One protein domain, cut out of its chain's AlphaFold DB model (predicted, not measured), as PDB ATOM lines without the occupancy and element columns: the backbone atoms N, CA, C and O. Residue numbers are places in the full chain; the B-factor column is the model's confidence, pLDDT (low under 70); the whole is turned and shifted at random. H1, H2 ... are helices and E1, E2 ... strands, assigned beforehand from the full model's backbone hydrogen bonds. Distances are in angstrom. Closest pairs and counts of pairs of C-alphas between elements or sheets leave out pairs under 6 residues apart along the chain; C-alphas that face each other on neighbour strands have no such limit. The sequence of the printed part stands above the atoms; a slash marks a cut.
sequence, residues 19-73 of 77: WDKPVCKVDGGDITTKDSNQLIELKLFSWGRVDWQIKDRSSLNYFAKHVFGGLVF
ATOM      1  N   TRP A  19      10.395  20.732  -6.810       69.62
ATOM      2  CA  TRP A  19      10.151  22.108  -6.418       69.62
ATOM      3  C   TRP A  19      11.320  22.996  -6.839       69.62
ATOM      4  O   TRP A  19      12.466  22.704  -6.503       69.62
ATOM      5  N   ASP A  20      11.019  24.092  -7.541       66.50
ATOM      6  CA  ASP A  20      11.995  25.159  -7.809       66.50
ATOM      7  C   ASP A  20      12.250  25.997  -6.544       66.50
ATOM      8  O   ASP A  20      13.365  26.449  -6.285       66.50
ATOM      9  N   LYS A  21      11.208  26.184  -5.719       69.25
ATOM     10  CA  LYS A  21      11.249  26.980  -4.484       69.25
ATOM     11  C   LYS A  21      10.387  26.364  -3.377       69.25
ATOM     12  O   LYS A  21       9.471  25.598  -3.688       69.25
ATOM     13  N   PRO A  22      10.652  26.703  -2.097       72.06
ATOM     14  CA  PRO A  22       9.765  26.362  -0.990       72.06
ATOM     15  C   PRO A  22       8.335  26.847  -1.225       72.06
ATOM     16  O   PRO A  22       8.102  27.826  -1.934       72.06
ATOM     17  N   VAL A  23       7.384  26.164  -0.592       72.62
ATOM     18  CA  VAL A  23       5.968  26.517  -0.670       72.62
ATOM     19  C   VAL A  23       5.731  27.847   0.047       72.62
ATOM     20  O   VAL A  23       6.015  27.949   1.238       72.62
ATOM     21  N   CYS A  24       5.210  28.851  -0.664       71.81
ATOM     22  CA  CYS A  24       4.903  30.172  -0.114       71.81
ATOM     23  C   CYS A  24       3.439  30.564  -0.343       71.81
ATOM     24  O   CYS A  24       2.743  29.999  -1.193       71.81
ATOM     25  N   LYS A  25       2.967  31.531   0.445       75.62
ATOM     26  CA  LYS A  25       1.629  32.109   0.288       75.62
ATOM     27  C   LYS A  25       1.542  32.924  -1.004       75.62
ATOM     28  O   LYS A  25       2.563  33.380  -1.520       75.62
ATOM     29  N   VAL A  26       0.322  33.135  -1.501       72.81
ATOM     30  CA  VAL A  26       0.064  33.953  -2.703       72.81
ATOM     31  C   VAL A  26       0.519  35.406  -2.516       72.81
ATOM     32  O   VAL A  26       1.052  36.013  -3.437       72.81
ATOM     33  N   ASP A  27       0.360  35.955  -1.312       76.06
ATOM     34  CA  ASP A  27       0.778  37.309  -0.925       76.06
ATOM     35  C   ASP A  27       2.262  37.410  -0.518       76.06
ATOM     36  O   ASP A  27       2.748  38.489  -0.180       76.06
ATOM     37  N   GLY A  28       3.003  36.303  -0.608       68.19
ATOM     38  CA  GLY A  28       4.389  36.207  -0.171       68.19
ATOM     39  C   GLY A  28       4.525  35.824   1.305       68.19
ATOM     40  O   GLY A  28       3.667  36.082   2.142       68.19
ATOM     41  N   GLY A  29       5.641  35.174   1.627       76.12
ATOM     42  CA  GLY A  29       5.947  34.712   2.981       76.12
ATOM     43  C   GLY A  29       5.799  33.206   3.173       76.12
ATOM     44  O   GLY A  29       5.221  32.484   2.351       76.12
ATOM     45  N   ASP A  30       6.376  32.741   4.277       75.25
ATOM     46  CA  ASP A  30       6.467  31.324   4.601       75.25
ATOM     47  C   ASP A  30       5.109  30.748   5.001       75.25
ATOM     48  O   ASP A  30       4.269  31.403   5.628       75.25
ATOM     49  N   ILE A  31       4.913  29.482   4.652       74.19
ATOM     50  CA  ILE A  31       3.744  28.714   5.050       74.19
ATOM     51  C   ILE A  31       4.044  27.946   6.330       74.19
ATOM     52  O   ILE A  31       5.034  27.224   6.438       74.19
ATOM     53  N   THR A  32       3.137  28.062   7.292       74.50
ATOM     54  CA  THR A  32       3.162  27.304   8.541       74.50
ATOM     55  C   THR A  32       1.987  26.333   8.604       74.50
ATOM     56  O   THR A  32       1.016  26.432   7.855       74.50
ATOM     57  N   THR A  33       2.019  25.403   9.559       67.06
ATOM     58  CA  THR A  33       0.903  24.474   9.812       67.06
ATOM     59  C   THR A  33      -0.412  25.177  10.175       67.06
ATOM     60  O   THR A  33      -1.476  24.573  10.056       67.06
ATOM     61  N   LYS A  34      -0.364  26.455  10.575       77.06
ATOM     62  CA  LYS A  34      -1.546  27.284  10.859       77.06
ATOM     63  C   LYS A  34      -2.245  27.786   9.591       77.06
ATOM     64  O   LYS A  34      -3.401  28.188   9.658       77.06
ATOM     65  N   ASP A  35      -1.584  27.720   8.439       80.12
ATOM     66  CA  ASP A  35      -2.060  28.255   7.160       80.12
ATOM     67  C   ASP A  35      -2.819  27.207   6.323       80.12
ATOM     68  O   ASP A  35      -2.876  27.284   5.100       80.12
ATOM     69  N   SER A  36      -3.422  26.199   6.958       78.06
ATOM     70  CA  SER A  36      -4.062  25.059   6.276       78.06
ATOM     71  C   SER A  36      -5.134  25.459   5.249       78.06
ATOM     72  O   SER A  36      -5.290  24.788   4.226       78.06
ATOM     73  N   ASN A  37      -5.839  26.565   5.492       83.62
ATOM     74  CA  ASN A  37      -6.871  27.101   4.602       83.62
ATOM     75  C   ASN A  37      -6.362  28.193   3.650       83.62
ATOM     76  O   ASN A  37      -7.136  28.655   2.814       83.62
ATOM     77  N   GLN A  38      -5.097  28.611   3.763       82.94
ATOM     78  CA  GLN A  38      -4.532  29.611   2.863       82.94
ATOM     79  C   GLN A  38      -4.423  29.061   1.449       82.94
ATOM     80  O   GLN A  38      -4.119  27.881   1.238       82.94
ATOM     81  N   LEU A  39      -4.669  29.950   0.490       83.31
ATOM     82  CA  LEU A  39      -4.401  29.673  -0.909       83.31
ATOM     83  C   LEU A  39      -2.892  29.644  -1.120       83.31
ATOM     84  O   LEU A  39      -2.148  30.422  -0.519       83.31
ATOM     85  N   ILE A  40      -2.458  28.730  -1.975       78.44
ATOM     86  CA  ILE A  40      -1.052  28.585  -2.324       78.44
ATOM     87  C   ILE A  40      -0.890  28.625  -3.836       78.44
ATOM     88  O   ILE A  40      -1.741  28.139  -4.583       78.44
ATOM     89  N   GLU A  41       0.247  29.142  -4.272       74.69
ATOM     90  CA  GLU A  41       0.668  29.115  -5.664       74.69
ATOM     91  C   GLU A  41       2.086  28.564  -5.731       74.69
ATOM     92  O   GLU A  41       2.980  29.036  -5.034       74.69
ATOM     93  N   LEU A  42       2.299  27.544  -6.568       73.06
ATOM     94  CA  LEU A  42       3.609  26.915  -6.727       73.06
ATOM     95  C   LEU A  42       3.962  26.755  -8.197       73.06
ATOM     96  O   LEU A  42       3.199  26.167  -8.972       73.06
ATOM     97  N   LYS A  43       5.167  27.207  -8.547       73.19
ATOM     98  CA  LYS A  43       5.843  26.765  -9.762       73.19
ATOM     99  C   LYS A  43       6.488  25.415  -9.495       73.19
ATOM    100  O   LYS A  43       7.370  25.287  -8.648       73.19
ATOM    101  N   LEU A  44       6.018  24.405 -10.213       76.31
ATOM    102  CA  LEU A  44       6.460  23.024 -10.083       76.31
ATOM    103  C   LEU A  44       7.101  22.590 -11.393       76.31
ATOM    104  O   LEU A  44       6.567  22.882 -12.466       76.31
ATOM    105  N   PHE A  45       8.201  21.850 -11.303       73.00
ATOM    106  CA  PHE A  45       8.665  21.055 -12.427       73.00
ATOM    107  C   PHE A  45       7.856  19.760 -12.478       73.00
ATOM    108  O   PHE A  45       7.906  18.940 -11.558       73.00
ATOM    109  N   SER A  46       7.106  19.587 -13.557       72.56
ATOM    110  CA  SER A  46       6.411  18.346 -13.887       72.56
ATOM    111  C   SER A  46       6.389  18.200 -15.397       72.56
ATOM    112  O   SER A  46       6.301  19.197 -16.113       72.56
ATOM    113  N   TRP A  47       6.456  16.965 -15.894       70.06
ATOM    114  CA  TRP A  47       6.373  16.693 -17.335       70.06
ATOM    115  C   TRP A  47       7.406  17.465 -18.179       70.06
ATOM    116  O   TRP A  47       7.101  17.934 -19.271       70.06
ATOM    117  N   GLY A  48       8.628  17.646 -17.664       71.06
ATOM    118  CA  GLY A  48       9.709  18.311 -18.402       71.06
ATOM    119  C   GLY A  48       9.662  19.844 -18.409       71.06
ATOM    120  O   GLY A  48      10.528  20.459 -19.024       71.06
ATOM    121  N   ARG A  49       8.699  20.480 -17.725       74.75
ATOM    122  CA  ARG A  49       8.548  21.947 -17.688       74.75
ATOM    123  C   ARG A  49       8.327  22.481 -16.277       74.75
ATOM    124  O   ARG A  49       7.688  21.823 -15.462       74.75
ATOM    125  N   VAL A  50       8.807  23.700 -16.018       77.44
ATOM    126  CA  VAL A  50       8.504  24.474 -14.801       77.44
ATOM    127  C   VAL A  50       7.336  25.411 -15.091       77.44
ATOM    128  O   VAL A  50       7.465  26.305 -15.923       77.44
ATOM    129  N   ASP A  51       6.203  25.227 -14.416       76.75
ATOM    130  CA  ASP A  51       5.017  26.078 -14.600       76.75
ATOM    131  C   ASP A  51       4.120  26.082 -13.347       76.75
ATOM    132  O   ASP A  51       4.345  25.321 -12.401       76.75
ATOM    133  N   TRP A  52       3.073  26.905 -13.349       77.62
ATOM    134  CA  TRP A  52       1.970  26.875 -12.387       77.62
ATOM    135  C   TRP A  52       1.104  25.633 -12.617       77.62
ATOM    136  O   TRP A  52       0.054  25.657 -13.264       77.62
ATOM    137  N   GLN A  53       1.600  24.504 -12.119       72.00
ATOM    138  CA  GLN A  53       1.004  23.195 -12.367       72.00
ATOM    139  C   GLN A  53      -0.178  22.886 -11.438       72.00
ATOM    140  O   GLN A  53      -0.915  21.943 -11.701       72.00
ATOM    141  N   ILE A  54      -0.381  23.645 -10.357       74.94
ATOM    142  CA  ILE A  54      -1.505  23.440  -9.431       74.94
ATOM    143  C   ILE A  54      -2.760  24.097 -10.004       74.94
ATOM    144  O   ILE A  54      -2.700  25.141 -10.651       74.94
ATOM    145  N   LYS A  55      -3.917  23.473  -9.763       71.94
ATOM    146  CA  LYS A  55      -5.212  24.075 -10.073       71.94
ATOM    147  C   LYS A  55      -5.359  25.413  -9.338       71.94
ATOM    148  O   LYS A  55      -5.018  25.506  -8.157       71.94
ATOM    149  N   ASP A  56      -5.898  26.401 -10.044       67.69
ATOM    150  CA  ASP A  56      -6.129  27.743  -9.515       67.69
ATOM    151  C   ASP A  56      -6.901  27.703  -8.181       67.69
ATOM    152  O   ASP A  56      -7.817  26.890  -8.009       67.69
ATOM    153  N   ARG A  57      -6.494  28.558  -7.233       69.06
ATOM    154  CA  ARG A  57      -7.064  28.696  -5.877       69.06
ATOM    155  C   ARG A  57      -7.131  27.402  -5.054       69.06
ATOM    156  O   ARG A  57      -8.122  27.134  -4.372       69.06
ATOM    157  N   SER A  58      -6.069  26.601  -5.068       78.25
ATOM    158  CA  SER A  58      -5.967  25.434  -4.181       78.25
ATOM    159  C   SER A  58      -5.498  25.836  -2.779       78.25
ATOM    160  O   SER A  58      -4.532  26.584  -2.637       78.25
ATOM    161  N   SER A  59      -6.150  25.310  -1.736       84.88
ATOM    162  CA  SER A  59      -5.689  25.493  -0.355       84.88
ATOM    163  C   SER A  59      -4.516  24.572  -0.018       84.88
ATOM    164  O   SER A  59      -4.375  23.488  -0.595       84.88
ATOM    165  N   LEU A  60      -3.707  24.961   0.971       82.25
ATOM    166  CA  LEU A  60      -2.591  24.151   1.462       82.25
ATOM    167  C   LEU A  60      -3.031  22.748   1.908       82.25
ATOM    168  O   LEU A  60      -2.388  21.760   1.560       82.25
ATOM    169  N   ASN A  61      -4.137  22.639   2.648       83.38
ATOM    170  CA  ASN A  61      -4.662  21.353   3.115       83.38
ATOM    171  C   ASN A  61      -5.096  20.457   1.946       83.38
ATOM    172  O   ASN A  61      -4.833  19.255   1.941       83.38
ATOM    173  N   TYR A  62      -5.729  21.040   0.923       81.75
ATOM    174  CA  TYR A  62      -6.076  20.295  -0.281       81.75
ATOM    175  C   TYR A  62      -4.817  19.814  -1.009       81.75
ATOM    176  O   TYR A  62      -4.735  18.642  -1.369       81.75
ATOM    177  N   PHE A  63      -3.814  20.677  -1.169       79.69
ATOM    178  CA  PHE A  63      -2.540  20.314  -1.786       79.69
ATOM    179  C   PHE A  63      -1.827  19.183  -1.029       79.69
ATOM    180  O   PHE A  63      -1.494  18.165  -1.631       79.69
ATOM    181  N   ALA A  64      -1.672  19.313   0.291       78.31
ATOM    182  CA  ALA A  64      -0.978  18.339   1.136       78.31
ATOM    183  C   ALA A  64      -1.648  16.953   1.148       78.31
ATOM    184  O   ALA A  64      -0.963  15.943   1.268       78.31
ATOM    185  N   LYS A  65      -2.975  16.883   0.985       80.94
ATOM    186  CA  LYS A  65      -3.709  15.608   0.889       80.94
ATOM    187  C   LYS A  65      -3.524  14.873  -0.440       80.94
ATOM    188  O   LYS A  65      -3.804  13.681  -0.500       80.94
ATOM    189  N   HIS A  66      -3.121  15.572  -1.500       75.25
ATOM    190  CA  HIS A  66      -3.106  15.032  -2.865       75.25
ATOM    191  C   HIS A  66      -1.712  15.011  -3.500       75.25
ATOM    192  O   HIS A  66      -1.573  14.581  -4.644       75.25
ATOM    193  N   VAL A  67      -0.685  15.483  -2.792       73.25
ATOM    194  CA  VAL A  67       0.702  15.486  -3.258       73.25
ATOM    195  C   VAL A  67       1.557  14.689  -2.288       73.25
ATOM    196  O   VAL A  67       1.663  15.026  -1.113       73.25
ATOM    197  N   PHE A  68       2.202  13.647  -2.807       65.75
ATOM    198  CA  PHE A  68       3.059  12.748  -2.045       65.75
ATOM    199  C   PHE A  68       4.458  12.727  -2.681       65.75
ATOM    200  O   PHE A  68       4.578  12.511  -3.884       65.75
ATOM    201  N   GLY A  69       5.514  12.946  -1.885       63.81
ATOM    202  CA  GLY A  69       6.908  12.730  -2.314       63.81
ATOM    203  C   GLY A  69       7.579  13.851  -3.128       63.81
ATOM    204  O   GLY A  69       8.235  13.560  -4.125       63.81
ATOM    205  N   GLY A  70       7.453  15.118  -2.714       64.94
ATOM    206  CA  GLY A  70       8.172  16.243  -3.336       64.94
ATOM    207  C   GLY A  70       9.626  16.380  -2.864       64.94
ATOM    208  O   GLY A  70       9.921  16.164  -1.688       64.94
ATOM    209  N   LEU A  71      10.530  16.762  -3.774       64.12
ATOM    210  CA  LEU A  71      11.930  17.076  -3.457       64.12
ATOM    211  C   LEU A  71      12.212  18.567  -3.712       64.12
ATOM    212  O   LEU A  71      11.949  19.061  -4.810       64.12
ATOM    213  N   VAL A  72      12.758  19.281  -2.715       63.44
ATOM    214  CA  VAL A  72      13.330  20.629  -2.906       63.44
ATOM    215  C   VAL A  72      14.811  20.443  -3.212       63.44
ATOM    216  O   VAL A  72      15.534  19.899  -2.378       63.44
ATOM    217  N   PHE A  73      15.286  20.910  -4.365       61.47
ATOM    218  CA  PHE A  73      16.727  21.026  -4.585       61.47
ATOM    219  C   PHE A  73      17.199  22.420  -4.191       61.47
ATOM    220  O   PHE A  73      16.553  23.426  -4.476       61.47
TER     221      PHE A  73
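AT A GLANCE: This is residues 19 to 73 of the 77 residues of an uncharacterized protein of Escherichia alba (UniProt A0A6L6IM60). There is little regular structure: a mostly looped chain has the small hairpin of E1 and E2 at one end of its longest axis, the loop round Lys 34 at the other end, and the short helix H1 to one side. The 55 printed residues hold E1, E2 and H1 in that order, the strands antiparallel; the class is mixed, with 15 residues in named elements. It is compact, radius of gyration of the C-alphas 10.8 A, spanning 32 by 21 by 20 A.

HOW THE PARTS SIT: E1, residues 43 to 46, and E2, residues 49 to 52, form a hairpin at 139 degrees between directions, with N 44 and O 51 2.9 A apart, within hydrogen-bond range. E1 is apart from H1, residues 60 to 66, where every O i to N i+4 pair is within hydrogen-bond range.

IN THESE COORDINATES: E1 begins at C-alpha 43 (5.843, 26.765, -9.762) and is 9.4 A long; E2 is 9.8 A. H1, 10.1 A, ends at C-alpha 66 (-3.106, 15.032, -2.865).

THE WHOLE: The C-alphas farthest apart, of Lys 34 and Gly 48, are 32.6 A apart. The printed part has no cut. The link E1 to E2 is tight, E2 to H1 short. Confidence is under 70 in 13 residues, among them 68 to 73.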